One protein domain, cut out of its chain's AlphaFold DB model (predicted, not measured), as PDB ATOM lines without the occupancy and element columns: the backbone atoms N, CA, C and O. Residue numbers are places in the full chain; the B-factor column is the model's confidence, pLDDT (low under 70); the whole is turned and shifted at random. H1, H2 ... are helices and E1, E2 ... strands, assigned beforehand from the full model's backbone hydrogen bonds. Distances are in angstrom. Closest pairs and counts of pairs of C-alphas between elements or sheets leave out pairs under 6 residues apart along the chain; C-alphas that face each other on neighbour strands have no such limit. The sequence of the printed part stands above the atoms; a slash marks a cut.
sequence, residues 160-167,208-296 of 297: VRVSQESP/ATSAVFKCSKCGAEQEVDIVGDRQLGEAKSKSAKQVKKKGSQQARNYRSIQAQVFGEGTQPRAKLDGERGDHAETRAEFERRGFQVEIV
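What this domain is: This is residues 160 to 167 and 208 to 296 of the 297 residues of the protein "DUF4150 domain-containing protein" of Pseudomonas sp. PIC25 (UniProt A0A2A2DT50). Two small three-stranded sheets sit one after the other along the longest axis, with helix H2 packed over one sheet and reaching E4, the near edge of the other. H3 covers the second sheet along its strands, and short H1 packs beside H3 at that far end. The printed part has 97 residues, with six named strands and three named helices in the order E1 E2 E3 E4 H1 H2 E5 H3 E6. The sheets are E1 E2 E3, antiparallel, and E4 E5 E6, parallel; the class is mixed, helices and strands. The whole is compact, with a radius of gyration of the C-alphas of 13.3 A and spans of 40 by 27 by 24 A.

How they stand to each other: Start at E1, residues 160 to 165, and find its antiparallel neighbour E2, residues 210 to 215, where N 162 and O 212 are 2.9 A apart. E2 forms a hairpin with E3, residues 221 to 224; N 213 and O 222 are 2.8 A apart. Next comes E4, residues 232 to 236, whose C-alpha 234 is 7.0 A from C-alpha 224, the closest pair of E3 and E4. H1, residues 240 to 245, leads to H2, residues 248 to 262, but the two are apart. H2 is on the first sheet at a height of 9.4 A, across the strands at 74 degrees to E3 on the local plane; the closest C-alphas of H2 and E3, Asn 253 and Gln 222, are 7.1 A apart. H2 is also on the second sheet; the C-alphas of Gln 258 and Leu 232 of E4 are the closest, 6.4 A apart. E5, residues 269 to 273, is parallel to E4, with N 271 and O 234 3.0 A apart. H3, residues 279 to 288, is on this sheet at a height of 9.0 A, along the strands at 7 degrees to E5 on the local plane. H1 and H3 touch at Ala 240 and Thr 282, their closest C-alphas, 4.8 A apart, with a steep tilt of 41 degrees, the same way. E6, residues 292 to 296, is parallel to E5, with N 270 and O 292 2.8 A apart. E4, H1 H2, E5 and E5, H3, E6 are strand-helix-strand units, two parallel neighbour strands with helices between, each with a right-handed crossover. In H1, H2 and H3 every O i to N i+4 pair is within hydrogen-bond range.

Where its parts are: Find C-alpha 160 at (-1.668, -8.616, -48.213); E1 runs 15.1 A from there. E2 spans 16.8 A, and E3, E4, E5 and E6 span 9.9, 13.3, 13.4 and 13.0 A. H2 runs 21.2 A from C-alpha 248 at (-21.294, -3.796, -52.966), H3 14.2 A and H1 8.7 A. E6 ends at C-alpha 296, (-27.077, -24.868, -43.485).

The domain as a whole: The C-alphas of Lys 217 and Gly 277, the two farthest apart, are 41.5 A apart. Residues 168 to 207 are not printed, and C-alphas 167 and 208 across the cut are 5.7 A apart. Of the links that are printed whole, none is long. The mean pLDDT of the printed part is 79.5; it is under 70 at residues 235 to 248, 264 to 265, 274, and 276 to 277.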
ATOM      1  N   VAL A 160      -2.646  -7.866 -48.996       90.62
ATOM      2  CA  VAL A 160      -1.668  -8.616 -48.213       90.62
ATOM      3  C   VAL A 160      -2.347  -9.036 -46.925       90.62
ATOM      4  O   VAL A 160      -2.990  -8.225 -46.259       90.62
ATOM      5  N   ARG A 161      -2.231 -10.312 -46.568       90.88
ATOM      6  CA  ARG A 161      -2.733 -10.803 -45.288       90.88
ATOM      7  C   ARG A 161      -1.849 -10.251 -44.172       90.88
ATOM      8  O   ARG A 161      -0.657 -10.538 -44.152       90.88
ATOM      9  N   VAL A 162      -2.420  -9.446 -43.280       92.06
ATOM     10  CA  VAL A 162      -1.674  -8.771 -42.198       92.06
ATOM     11  C   VAL A 162      -1.898  -9.406 -40.837       92.06
ATOM     12  O   VAL A 162      -1.038  -9.310 -39.968       92.06
ATOM     13  N   SER A 163      -3.030 -10.078 -40.649       90.00
ATOM     14  CA  SER A 163      -3.284 -10.864 -39.451       90.00
ATOM     15  C   SER A 163      -4.178 -12.055 -39.760       90.00
ATOM     16  O   SER A 163      -4.913 -12.093 -40.753       90.00
ATOM     17  N   GLN A 164      -4.077 -13.055 -38.897       89.06
ATOM     18  CA  GLN A 164      -4.955 -14.208 -38.881       89.06
ATOM     19  C   GLN A 164      -5.104 -14.707 -37.456       89.06
ATOM     20  O   GLN A 164      -4.178 -14.574 -36.656       89.06
ATOM     21  N   GLU A 165      -6.241 -15.317 -37.180       87.00
ATOM     22  CA  GLU A 165      -6.449 -16.109 -35.983       87.00
ATOM     23  C   GLU A 165      -6.599 -17.575 -36.375       87.00
ATOM     24  O   GLU A 165      -7.352 -17.911 -37.296       87.00
ATOM     25  N   SER A 166      -5.831 -18.444 -35.716       86.00
ATOM     26  CA  SER A 166      -5.929 -19.872 -35.973       86.00
ATOM     27  C   SER A 166      -7.190 -20.444 -35.313       86.00
ATOM     28  O   SER A 166      -7.605 -19.972 -34.249       86.00
ATOM     29  N   PRO A 167      -7.772 -21.518 -35.872       83.50
ATOM     30  CA  PRO A 167      -8.875 -22.233 -35.234       83.50
ATOM     31  C   PRO A 167      -8.567 -22.664 -33.791       83.50
ATOM     32  O   PRO A 167      -9.459 -22.678 -32.947       83.50
ATOM     33  N   ALA A 208      -7.859 -20.433 -41.026       82.62
ATOM     34  CA  ALA A 208      -8.205 -19.371 -40.084       82.62
ATOM     35  C   ALA A 208      -9.713 -19.142 -39.942       82.62
ATOM     36  O   ALA A 208     -10.480 -19.317 -40.891       82.62
ATOM     37  N   THR A 209     -10.080 -18.689 -38.749       79.69
ATOM     38  CA  THR A 209     -11.425 -18.307 -38.270       79.69
ATOM     39  C   THR A 209     -11.651 -16.793 -38.258       79.69
ATOM     40  O   THR A 209     -12.760 -16.334 -38.008       79.69
ATOM     41  N   SER A 210     -10.595 -16.012 -38.492       83.12
ATOM     42  CA  SER A 210     -10.646 -14.606 -38.888       83.12
ATOM     43  C   SER A 210      -9.315 -14.249 -39.550       83.12
ATOM     44  O   SER A 210      -8.245 -14.696 -39.123       83.12
ATOM     45  N   ALA A 211      -9.356 -13.478 -40.632       87.94
ATOM     46  CA  ALA A 211      -8.167 -12.965 -41.298       87.94
ATOM     47  C   ALA A 211      -8.379 -11.530 -41.767       87.94
ATOM     48  O   ALA A 211      -9.377 -11.232 -42.416       87.94
ATOM     49  N   VAL A 212      -7.406 -10.654 -41.517       89.75
ATOM     50  CA  VAL A 212      -7.438  -9.278 -42.024       89.75
ATOM     51  C   VAL A 212      -6.492  -9.156 -43.209       89.75
ATOM     52  O   VAL A 212      -5.298  -9.451 -43.120       89.75
ATOM     53  N   PHE A 213      -7.036  -8.683 -44.326       90.06
ATOM     54  CA  PHE A 213      -6.289  -8.314 -45.517       90.06
ATOM     55  C   PHE A 213      -6.186  -6.799 -45.607       90.06
ATOM     56  O   PHE A 213      -7.193  -6.097 -45.537       90.06
ATOM     57  N   LYS A 214      -4.972  -6.292 -45.812       91.50
ATOM     58  CA  LYS A 214      -4.692  -4.874 -46.021       91.50
ATOM     59  C   LYS A 214      -4.137  -4.656 -47.417       91.50
ATOM     60  O   LYS A 214      -3.205  -5.336 -47.834       91.50
ATOM     61  N   CYS A 215      -4.702  -3.705 -48.148       88.62
ATOM     62  CA  CYS A 215      -4.191  -3.317 -49.451       88.62
ATOM     63  C   CYS A 215      -2.878  -2.544 -49.285       88.62
ATOM     64  O   CYS A 215      -2.862  -1.500 -48.631       88.62
ATOM     65  N   SER A 216      -1.800  -3.011 -49.912       86.38
ATOM     66  CA  SER A 216      -0.485  -2.358 -49.851       86.38
ATOM     67  C   SER A 216      -0.432  -1.009 -50.578       86.38
ATOM     68  O   SER A 216       0.428  -0.194 -50.267       86.38
ATOM     69  N   LYS A 217      -1.361  -0.754 -51.513       83.94
ATOM     70  CA  LYS A 217      -1.442   0.504 -52.278       83.94
ATOM     71  C   LYS A 217      -2.161   1.615 -51.507       83.94
ATOM     72  O   LYS A 217      -1.617   2.682 -51.287       83.94
ATOM     73  N   CYS A 218      -3.396   1.351 -51.075       81.38
ATOM     74  CA  CYS A 218      -4.291   2.373 -50.511       81.38
ATOM     75  C   CYS A 218      -4.594   2.188 -49.018       81.38
ATOM     76  O   CYS A 218      -5.379   2.945 -48.446       81.38
ATOM     77  N   GLY A 219      -4.042   1.151 -48.381       83.88
ATOM     78  CA  GLY A 219      -4.236   0.875 -46.956       83.88
ATOM     79  C   GLY A 219      -5.644   0.414 -46.569       83.88
ATOM     80  O   GLY A 219      -5.922   0.307 -45.380       83.88
ATOM     81  N   ALA A 220      -6.534   0.156 -47.536       85.56
ATOM     82  CA  ALA A 220      -7.863  -0.389 -47.272       85.56
ATOM     83  C   ALA A 220      -7.765  -1.743 -46.561       85.56
ATOM     84  O   ALA A 220      -6.904  -2.547 -46.908       85.56
ATOM     85  N   GLU A 221      -8.659  -2.001 -45.612       89.12
ATOM     86  CA  GLU A 221      -8.682  -3.237 -44.829       89.12
ATOM     87  C   GLU A 221      -9.985  -4.001 -45.078       89.12
ATOM     88  O   GLU A 221     -11.058  -3.409 -45.211       89.12
ATOM     89  N   GLN A 222      -9.876  -5.324 -45.167       88.12
ATOM     90  CA  GLN A 222     -10.990  -6.245 -45.321       88.12
ATOM     91  C   GLN A 222     -10.775  -7.439 -44.395       88.12
ATOM     92  O   GLN A 222      -9.830  -8.207 -44.568       88.12
ATOM     93  N   GLU A 223     -11.676  -7.604 -43.434       87.06
ATOM     94  CA  GLU A 223     -11.741  -8.806 -42.609       87.06
ATOM     95  C   GLU A 223     -12.517  -9.901 -43.345       87.06
ATOM     96  O   GLU A 223     -13.540  -9.624 -43.983       87.06
ATOM     97  N   VAL A 224     -12.004 -11.123 -43.281       86.00
ATOM     98  CA  VAL A 224     -12.610 -12.320 -43.843       86.00
ATOM     99  C   VAL A 224     -12.856 -13.328 -42.729       86.00
ATOM    100  O   VAL A 224     -11.923 -13.728 -42.037       86.00
ATOM    101  N   ASP A 225     -14.120 -13.732 -42.594       79.25
ATOM    102  CA  ASP A 225     -14.605 -14.594 -41.511       79.25
ATOM    103  C   ASP A 225     -13.993 -16.008 -41.550       79.25
ATOM    104  O   ASP A 225     -13.741 -16.596 -40.511       79.25
ATOM    105  N   ILE A 226     -13.767 -16.609 -42.723       79.69
ATOM    106  CA  ILE A 226     -13.198 -17.964 -42.820       79.69
ATOM    107  C   ILE A 226     -12.197 -18.021 -43.968       79.69
ATOM    108  O   ILE A 226     -12.497 -17.607 -45.090       79.69
ATOM    109  N   VAL A 227     -11.026 -18.597 -43.714       83.19
ATOM    110  CA  VAL A 227     -10.035 -18.902 -44.752       83.19
ATOM    111  C   VAL A 227      -9.834 -20.411 -44.799       83.19
ATOM    112  O   VAL A 227      -9.227 -20.976 -43.893       83.19
ATOM    113  N   GLY A 228     -10.375 -21.062 -45.830       80.50
ATOM    114  CA  GLY A 228     -10.128 -22.470 -46.142       80.50
ATOM    115  C   GLY A 228      -8.854 -22.677 -46.960       80.50
ATOM    116  O   GLY A 228      -8.190 -21.718 -47.347       80.50
ATOM    117  N   ASP A 229      -8.552 -23.935 -47.271       78.31
ATOM    118  CA  ASP A 229      -7.389 -24.313 -48.092       78.31
ATOM    119  C   ASP A 229      -7.484 -23.798 -49.545       78.31
ATOM    120  O   ASP A 229      -6.486 -23.473 -50.181       78.31
ATOM    121  N   ARG A 230      -8.709 -23.681 -50.077       76.31
ATOM    122  CA  ARG A 230      -8.956 -23.292 -51.481       76.31
ATOM    123  C   ARG A 230      -9.969 -22.161 -51.661       76.31
ATOM    124  O   ARG A 230     -10.212 -21.722 -52.785       76.31
ATOM    125  N   GLN A 231     -10.627 -21.733 -50.586       81.75
ATOM    126  CA  GLN A 231     -11.793 -20.856 -50.670       81.75
ATOM    127  C   GLN A 231     -11.950 -20.020 -49.403       81.75
ATOM    128  O   GLN A 231     -11.846 -20.528 -48.286       81.75
ATOM    129  N   LEU A 232     -12.250 -18.737 -49.579       84.12
ATOM    130  CA  LEU A 232     -12.737 -17.869 -48.519       84.12
ATOM    131  C   LEU A 232     -14.199 -18.194 -48.224       84.12
ATOM    132  O   LEU A 232     -14.998 -18.402 -49.138       84.12
ATOM    133  N   GLY A 233     -14.550 -18.194 -46.945       76.56
ATOM    134  CA  GLY A 233     -15.913 -18.356 -46.467       76.56
ATOM    135  C   GLY A 233     -16.426 -17.089 -45.785       76.56
ATOM    136  O   GLY A 233     -15.696 -16.392 -45.081       76.56
ATOM    137  N   GLU A 234     -17.708 -16.805 -45.973       75.12
ATOM    138  CA  GLU A 234     -18.472 -15.835 -45.197       75.12
ATOM    139  C   GLU A 234     -19.677 -16.563 -44.583       75.12
ATOM    140  O   GLU A 234     -20.536 -17.087 -45.292       75.12
ATOM    141  N   ALA A 235     -19.744 -16.638 -43.255       61.22
ATOM    142  CA  ALA A 235     -20.898 -17.203 -42.560       61.22
ATOM    143  C   ALA A 235     -21.858 -16.066 -42.192       61.22
ATOM    144  O   ALA A 235     -21.443 -15.073 -41.584       61.22
ATOM    145  N   LYS A 236     -23.141 -16.163 -42.570       66.44
ATOM    146  CA  LYS A 236     -24.135 -15.122 -42.264       66.44
ATOM    147  C   LYS A 236     -25.456 -15.682 -41.760       66.44
ATOM    148  O   LYS A 236     -26.213 -16.302 -42.491       66.44
ATOM    149  N   SER A 237     -25.795 -15.259 -40.546       54.00
ATOM    150  CA  SER A 237     -27.115 -15.388 -39.921       54.00
ATOM    151  C   SER A 237     -27.866 -14.046 -39.876       54.00
ATOM    152  O   SER A 237     -28.683 -13.805 -38.991       54.00
ATOM    153  N   LYS A 238     -27.587 -13.104 -40.793       62.00
ATOM    154  CA  LYS A 238     -28.177 -11.741 -40.822       62.00
ATOM    155  C   LYS A 238     -29.303 -11.634 -41.853       62.00
ATOM    156  O   LYS A 238     -29.273 -12.352 -42.842       62.00
ATOM    157  N   SER A 239     -30.300 -10.781 -41.598       61.97
ATOM    158  CA  SER A 239     -31.517 -10.748 -42.425       61.97
ATOM    159  C   SER A 239     -31.228 -10.135 -43.790       61.97
ATOM    160  O   SER A 239     -30.305  -9.322 -43.924       61.97
ATOM    161  N   ALA A 240     -32.041 -10.440 -44.796       65.25
ATOM    162  CA  ALA A 240     -31.887  -9.931 -46.156       65.25
ATOM    163  C   ALA A 240     -31.777  -8.393 -46.179       65.25
ATOM    164  O   ALA A 240     -30.954  -7.817 -46.894       65.25
ATOM    165  N   LYS A 241     -32.533  -7.703 -45.311       68.56
ATOM    166  CA  LYS A 241     -32.470  -6.241 -45.134       68.56
ATOM    167  C   LYS A 241     -31.096  -5.759 -44.647       68.56
ATOM    168  O   LYS A 241     -30.614  -4.717 -45.092       68.56
ATOM    169  N   GLN A 242     -30.455  -6.496 -43.743       64.12
ATOM    170  CA  GLN A 242     -29.121  -6.167 -43.231       64.12
ATOM    171  C   GLN A 242     -28.023  -6.470 -44.258       64.12
ATOM    172  O   GLN A 242     -27.069  -5.697 -44.370       64.12
ATOM    173  N   VAL A 243     -28.174  -7.539 -45.043       63.78
ATOM    174  CA  VAL A 243     -27.239  -7.902 -46.124       63.78
ATOM    175  C   VAL A 243     -27.286  -6.878 -47.265       63.78
ATOM    176  O   VAL A 243     -26.239  -6.450 -47.756       63.78
ATOM    177  N   LYS A 244     -28.483  -6.386 -47.618       64.81
ATOM    178  CA  LYS A 244     -28.683  -5.297 -48.595       64.81
ATOM    179  C   LYS A 244     -28.061  -3.965 -48.139       64.81
ATOM    180  O   LYS A 244     -27.612  -3.189 -48.976       64.81
ATOM    181  N   LYS A 245     -27.984  -3.706 -46.824       62.09
ATOM    182  CA  LYS A 245     -27.400  -2.473 -46.253       62.09
ATOM    183  C   LYS A 245     -25.866  -2.440 -46.308       62.09
ATOM    184  O   LYS A 245     -25.287  -1.355 -46.333       62.09
ATOM    185  N   LYS A 246     -25.193  -3.597 -46.314       57.16
ATOM    186  CA  LYS A 246     -23.735  -3.671 -46.497       57.16
ATOM    187  C   LYS A 246     -23.389  -3.543 -47.983       57.16
ATOM    188  O   LYS A 246     -23.911  -4.285 -48.814       57.16
ATOM    189  N   GLY A 247     -22.540  -2.562 -48.294       59.81
ATOM    190  CA  GLY A 247     -22.271  -2.102 -49.655       59.81
ATOM    191  C   GLY A 247     -21.626  -3.151 -50.563       59.81
ATOM    192  O   GLY A 247     -20.870  -4.012 -50.116       59.81
ATOM    193  N   SER A 248     -21.881  -3.010 -51.866       66.12
ATOM    194  CA  SER A 248     -21.294  -3.796 -52.966       66.12
ATOM    195  C   SER A 248     -19.762  -3.898 -52.920       66.12
ATOM    196  O   SER A 248     -19.195  -4.828 -53.490       66.12
ATOM    197  N   GLN A 249     -19.096  -2.980 -52.213       75.62
ATOM    198  CA  GLN A 249     -17.649  -2.954 -52.035       75.62
ATOM    199  C   GLN A 249     -17.100  -4.166 -51.272       75.62
ATOM    200  O   GLN A 249     -16.089  -4.717 -51.692       75.62
ATOM    201  N   GLN A 250     -17.763  -4.631 -50.202       78.06
ATOM    202  CA  GLN A 250     -17.265  -5.780 -49.427       78.06
ATOM    203  C   GLN A 250     -17.209  -7.038 -50.307       78.06
ATOM    204  O   GLN A 250     -16.194  -7.722 -50.361       78.06
ATOM    205  N   ALA A 251     -18.275  -7.294 -51.071       79.06
ATOM    206  CA  ALA A 251     -18.332  -8.418 -52.002       79.06
ATOM    207  C   ALA A 251     -17.262  -8.329 -53.105       79.06
ATOM    208  O   ALA A 251     -16.659  -9.335 -53.469       79.06
ATOM    209  N   ARG A 252     -16.992  -7.122 -53.622       83.12
ATOM    210  CA  ARG A 252     -15.904  -6.894 -54.588       83.12
ATOM    211  C   ARG A 252     -14.541  -7.215 -53.980       83.12
ATOM    212  O   ARG A 252     -13.769  -7.929 -54.612       83.12
ATOM    213  N   ASN A 253     -14.285  -6.753 -52.755       87.31
ATOM    214  CA  ASN A 253     -13.043  -7.036 -52.039       87.31
ATOM    215  C   ASN A 253     -12.870  -8.543 -51.813       87.31
ATOM    216  O   ASN A 253     -11.815  -9.073 -52.128       87.31
ATOM    217  N   TYR A 254     -13.913  -9.249 -51.366       86.44
ATOM    218  CA  TYR A 254     -13.874 -10.705 -51.172       86.44
ATOM    219  C   TYR A 254     -13.485 -11.460 -52.444       86.44
ATOM    220  O   TYR A 254     -12.602 -12.311 -52.402       86.44
ATOM    221  N   ARG A 255     -14.092 -11.129 -53.589       86.00
ATOM    222  CA  ARG A 255     -13.739 -11.757 -54.874       86.00
ATOM    223  C   ARG A 255     -12.323 -11.408 -55.324       86.00
ATOM    224  O   ARG A 255     -11.628 -12.264 -55.851       86.00
ATOM    225  N   SER A 256     -11.899 -10.164 -55.106       87.69
ATOM    226  CA  SER A 256     -10.539  -9.719 -55.417       87.69
ATOM    227  C   SER A 256      -9.499 -10.466 -54.576       87.69
ATOM    228  O   SER A 256      -8.510 -10.935 -55.129       87.69
ATOM    229  N   ILE A 257      -9.745 -10.648 -53.274       88.62
ATOM    230  CA  ILE A 257      -8.873 -11.435 -52.390       88.62
ATOM    231  C   ILE A 257      -8.900 -12.910 -52.806       88.62
ATOM    232  O   ILE A 257      -7.843 -13.515 -52.924       88.62
ATOM    233  N   GLN A 258     -10.080 -13.479 -53.077       87.06
ATOM    234  CA  GLN A 258     -10.227 -14.866 -53.530       87.06
ATOM    235  C   GLN A 258      -9.385 -15.138 -54.786       87.06
ATOM    236  O   GLN A 258      -8.595 -16.076 -54.795       87.06
ATOM    237  N   ALA A 259      -9.501 -14.280 -55.805       86.38
ATOM    238  CA  ALA A 259      -8.736 -14.403 -57.042       86.38
ATOM    239  C   ALA A 259      -7.225 -14.238 -56.815       86.38
ATOM    240  O   ALA A 259      -6.434 -14.980 -57.390       86.38
ATOM    241  N   GLN A 260      -6.817 -13.302 -55.952       86.75
ATOM    242  CA  GLN A 260      -5.403 -13.043 -55.678       86.75
ATOM    243  C   GLN A 260      -4.740 -14.162 -54.856       86.75
ATOM    244  O   GLN A 260      -3.576 -14.475 -55.086       86.75
ATOM    245  N   VAL A 261      -5.453 -14.733 -53.881       84.38
ATOM    246  CA  VAL A 261      -4.901 -15.725 -52.942       84.38
ATOM    247  C   VAL A 261      -5.006 -17.149 -53.490       84.38
ATOM    248  O   VAL A 261      -4.071 -17.924 -53.323       84.38
ATOM    249  N   PHE A 262      -6.116 -17.498 -54.147       84.25
ATOM    250  CA  PHE A 262      -6.414 -18.878 -54.563       84.25
ATOM    251  C   PHE A 262      -6.480 -19.077 -56.084       84.25
ATOM    252  O   PHE A 262      -6.697 -20.198 -56.544       84.25
ATOM    253  N   GLY A 263      -6.273 -18.015 -56.866       78.06
ATOM    254  CA  GLY A 263      -6.321 -18.046 -58.324       78.06
ATOM    255  C   GLY A 263      -7.700 -17.722 -58.906       78.06
ATOM    256  O   GLY A 263      -8.745 -17.834 -58.254       78.06
ATOM    257  N   GLU A 264      -7.693 -17.292 -60.166       68.50
ATOM    258  CA  GLU A 264      -8.894 -16.908 -60.906       68.50
ATOM    259  C   GLU A 264      -9.839 -18.105 -61.124       68.50
ATOM    260  O   GLU A 264      -9.407 -19.234 -61.347       68.50
ATOM    261  N   GLY A 265     -11.153 -17.863 -61.054       67.94
ATOM    262  CA  GLY A 265     -12.186 -18.878 -61.315       67.94
ATOM    263  C   GLY A 265     -12.778 -19.562 -60.077       67.94
ATOM    264  O   GLY A 265     -13.752 -20.299 -60.209       67.94
ATOM    265  N   THR A 266     -12.271 -19.284 -58.873       72.94
ATOM    266  CA  THR A 266     -12.895 -19.733 -57.616       72.94
ATOM    267  C   THR A 266     -13.762 -18.621 -57.020       72.94
ATOM    268  O   THR A 266     -13.344 -17.469 -56.916       72.94
ATOM    269  N   GLN A 267     -15.008 -18.936 -56.660       82.12
ATOM    270  CA  GLN A 267     -15.915 -17.992 -55.998       82.12
ATOM    271  C   GLN A 267     -15.760 -18.109 -54.480       82.12
ATOM    272  O   GLN A 267     -15.546 -19.216 -54.004       82.12
ATOM    273  N   PRO A 268     -15.884 -17.033 -53.690       86.50
ATOM    274  CA  PRO A 268     -16.000 -17.166 -52.237       86.50
ATOM    275  C   PRO A 268     -17.303 -17.901 -51.861       86.50
ATOM    276  O   PRO A 268     -18.307 -17.779 -52.565       86.50
ATOM    277  N   ARG A 269     -17.310 -18.654 -50.756       85.12
ATOM    278  CA  ARG A 269     -18.488 -19.393 -50.260       85.12
ATOM    279  C   ARG A 269     -19.241 -18.572 -49.224       85.12
ATOM    280  O   ARG A 269     -18.627 -17.975 -48.346       85.12
ATOM    281  N   ALA A 270     -20.564 -18.565 -49.293       82.94
ATOM    282  CA  ALA A 270     -21.434 -17.990 -48.280       82.94
ATOM    283  C   ALA A 270     -22.298 -19.093 -47.656       82.94
ATOM    284  O   ALA A 270     -23.095 -19.720 -48.353       82.94
ATOM    285  N   LYS A 271     -22.149 -19.325 -46.349       78.38
ATOM    286  CA  LYS A 271     -23.007 -20.249 -45.590       78.38
ATOM    287  C   LYS A 271     -24.139 -19.461 -44.934       78.38
ATOM    288  O   LYS A 271     -23.876 -18.532 -44.162       78.38
ATOM    289  N   LEU A 272     -25.378 -19.807 -45.273       77.38
ATOM    290  CA  LEU A 272     -26.596 -19.151 -44.796       77.38
ATOM    291  C   LEU A 272     -27.379 -20.064 -43.860       77.38
ATOM    292  O   LEU A 272     -27.464 -21.262 -44.091       77.38
ATOM    293  N   ASP A 273     -27.983 -19.464 -42.843       73.25
ATOM    294  CA  ASP A 273     -28.889 -20.128 -41.904       73.25
ATOM    295  C   ASP A 273     -30.254 -20.405 -42.566       73.25
ATOM    296  O   ASP A 273     -30.973 -19.468 -42.935       73.25
ATOM    297  N   GLY A 274     -30.575 -21.687 -42.757       69.88
ATOM    298  CA  GLY A 274     -31.789 -22.171 -43.415       69.88
ATOM    299  C   GLY A 274     -33.055 -22.099 -42.565       69.88
ATOM    300  O   GLY A 274     -34.156 -22.075 -43.116       69.88
ATOM    301  N   GLU A 275     -32.928 -21.960 -41.242       71.69
ATOM    302  CA  GLU A 275     -34.074 -21.827 -40.335       71.69
ATOM    303  C   GLU A 275     -34.728 -20.434 -40.421       71.69
ATOM    304  O   GLU A 275     -35.837 -20.208 -39.925       71.69
ATOM    305  N   ARG A 276     -34.078 -19.467 -41.085       67.25
ATOM    306  CA  ARG A 276     -34.619 -18.110 -41.250       67.25
ATOM    307  C   ARG A 276     -35.582 -18.025 -42.419       67.25
ATOM    308  O   ARG A 276     -35.233 -18.361 -43.543       67.25
ATOM    309  N   GLY A 277     -36.759 -17.442 -42.197       68.81
ATOM    310  CA  GLY A 277     -37.784 -17.291 -43.240       68.81
ATOM    311  C   GLY A 277     -37.366 -16.481 -44.481       68.81
ATOM    312  O   GLY A 277     -38.026 -16.583 -45.508       68.81
ATOM    313  N   ASP A 278     -36.275 -15.705 -44.421       77.06
ATOM    314  CA  ASP A 278     -35.755 -14.874 -45.518       77.06
ATOM    315  C   ASP A 278     -34.442 -15.398 -46.147       77.06
ATOM    316  O   ASP A 278     -33.762 -14.673 -46.886       77.06
ATOM    317  N   HIS A 279     -34.071 -16.661 -45.891       75.25
ATOM    318  CA  HIS A 279     -32.841 -17.265 -46.422       75.25
ATOM    319  C   HIS A 279     -32.801 -17.280 -47.960       75.25
ATOM    320  O   HIS A 279     -31.742 -17.057 -48.548       75.25
ATOM    321  N   ALA A 280     -33.949 -17.454 -48.626       80.62
ATOM    322  CA  ALA A 280     -34.049 -17.452 -50.086       80.62
ATOM    323  C   ALA A 280     -33.701 -16.083 -50.707       80.62
ATOM    324  O   ALA A 280     -32.962 -16.011 -51.690       80.62
ATOM    325  N   GLU A 281     -34.159 -14.979 -50.104       81.88
ATOM    326  CA  GLU A 281     -33.786 -13.628 -50.547       81.88
ATOM    327  C   GLU A 281     -32.301 -13.344 -50.320       81.88
ATOM    328  O   GLU A 281     -31.639 -12.701 -51.141       81.88
ATOM    329  N   THR A 282     -31.775 -13.818 -49.192       78.88
ATOM    330  CA  THR A 282     -30.368 -13.645 -48.836       78.88
ATOM    331  C   THR A 282     -29.468 -14.431 -49.789       78.88
ATOM    332  O   THR A 282     -28.464 -13.896 -50.262       78.88
ATOM    333  N   ARG A 283     -29.869 -15.651 -50.161       83.50
ATOM    334  CA  ARG A 283     -29.206 -16.470 -51.180       83.50
ATOM    335  C   ARG A 283     -29.108 -15.744 -52.517       83.50
ATOM    336  O   ARG A 283     -28.002 -15.578 -53.027       83.50
ATOM    337  N   ALA A 284     -30.228 -15.236 -53.031       84.38
ATOM    338  CA  ALA A 284     -30.254 -14.521 -54.306       84.38
ATOM    339  C   ALA A 284     -29.343 -13.276 -54.304       84.38
ATOM    340  O   ALA A 284     -28.773 -12.900 -55.330       84.38
ATOM    341  N   GLU A 285     -29.187 -12.614 -53.156       83.25
ATOM    342  CA  GLU A 285     -28.276 -11.477 -53.005       83.25
ATOM    343  C   GLU A 285     -26.798 -11.897 -53.060       83.25
ATOM    344  O   GLU A 285     -26.005 -11.230 -53.727       83.25
ATOM    345  N   PHE A 286     -26.421 -12.991 -52.395       81.94
ATOM    346  CA  PHE A 286     -25.047 -13.505 -52.403       81.94
ATOM    347  C   PHE A 286     -24.648 -14.100 -53.758       81.94
ATOM    348  O   PHE A 286     -23.558 -13.801 -54.249       81.94
ATOM    349  N   GLU A 287     -25.545 -14.836 -54.414       85.38
ATOM    350  CA  GLU A 287     -25.328 -15.350 -55.772       85.38
ATOM    351  C   GLU A 287     -25.129 -14.194 -56.769       85.38
ATOM    352  O   GLU A 287     -24.160 -14.188 -57.528       85.38
ATOM    353  N   ARG A 288     -25.943 -13.125 -56.693       84.75
ATOM    354  CA  ARG A 288     -25.745 -11.902 -57.507       84.75
ATOM    355  C   ARG A 288     -24.400 -11.223 -57.232       84.75
ATOM    356  O   ARG A 288     -23.823 -10.568 -58.100       84.75
ATOM    357  N   ARG A 289     -23.892 -11.357 -56.009       83.69
ATOM    358  CA  ARG A 289     -22.578 -10.856 -55.588       83.69
ATOM    359  C   ARG A 289     -21.438 -11.812 -55.947       83.69
ATOM    360  O   ARG A 289     -20.289 -11.469 -55.683       83.69
ATOM    361  N   GLY A 290     -21.707 -12.929 -56.622       82.81
ATOM    362  CA  GLY A 290     -20.703 -13.879 -57.104       82.81
ATOM    363  C   GLY A 290     -20.148 -14.797 -56.018       82.81
ATOM    364  O   GLY A 290     -18.990 -15.197 -56.117       82.81
ATOM    365  N   PHE A 291     -20.936 -15.074 -54.978       84.25
ATOM    366  CA  PHE A 291     -20.627 -16.090 -53.977       84.25
ATOM    367  C   PHE A 291     -21.308 -17.409 -54.338       84.25
ATOM    368  O   PHE A 291     -22.444 -17.418 -54.815       84.25
ATOM    369  N   GLN A 292     -20.649 -18.515 -54.012       85.56
ATOM    370  CA  GLN A 292     -21.279 -19.826 -53.964       85.56
ATOM    371  C   GLN A 292     -22.048 -19.947 -52.648       85.56
ATOM    372  O   GLN A 292     -21.451 -19.852 -51.577       85.56
ATOM    373  N   VAL A 293     -23.365 -20.132 -52.704       84.50
ATOM    374  CA  VAL A 293     -24.207 -20.163 -51.503       84.50
ATOM    375  C   VAL A 293     -24.535 -21.589 -51.096       84.50
ATOM    376  O   VAL A 293     -24.936 -22.403 -51.924       84.50
ATOM    377  N   GLU A 294     -24.443 -21.852 -49.800       82.00
ATOM    378  CA  GLU A 294     -24.921 -23.076 -49.175       82.00
ATOM    379  C   GLU A 294     -25.856 -22.752 -48.021       82.00
ATOM    380  O   GLU A 294     -25.577 -21.867 -47.213       82.00
ATOM    381  N   ILE A 295     -26.974 -23.468 -47.966       78.25
ATOM    382  CA  ILE A 295     -27.943 -23.356 -46.882       78.25
ATOM    383  C   ILE A 295     -27.606 -24.437 -45.862       78.25
ATOM    384  O   ILE A 295     -27.588 -25.619 -46.198       78.25
ATOM    385  N   VAL A 296     -27.332 -24.010 -44.636       73.00
ATOM    386  CA  VAL A 296     -27.077 -24.868 -43.485       73.00
ATOM    387  C   VAL A 296     -28.366 -24.927 -42.671       73.00
ATOM    388  O   VAL A 296     -28.836 -23.885 -42.209       73.00
TER     389      VAL A 296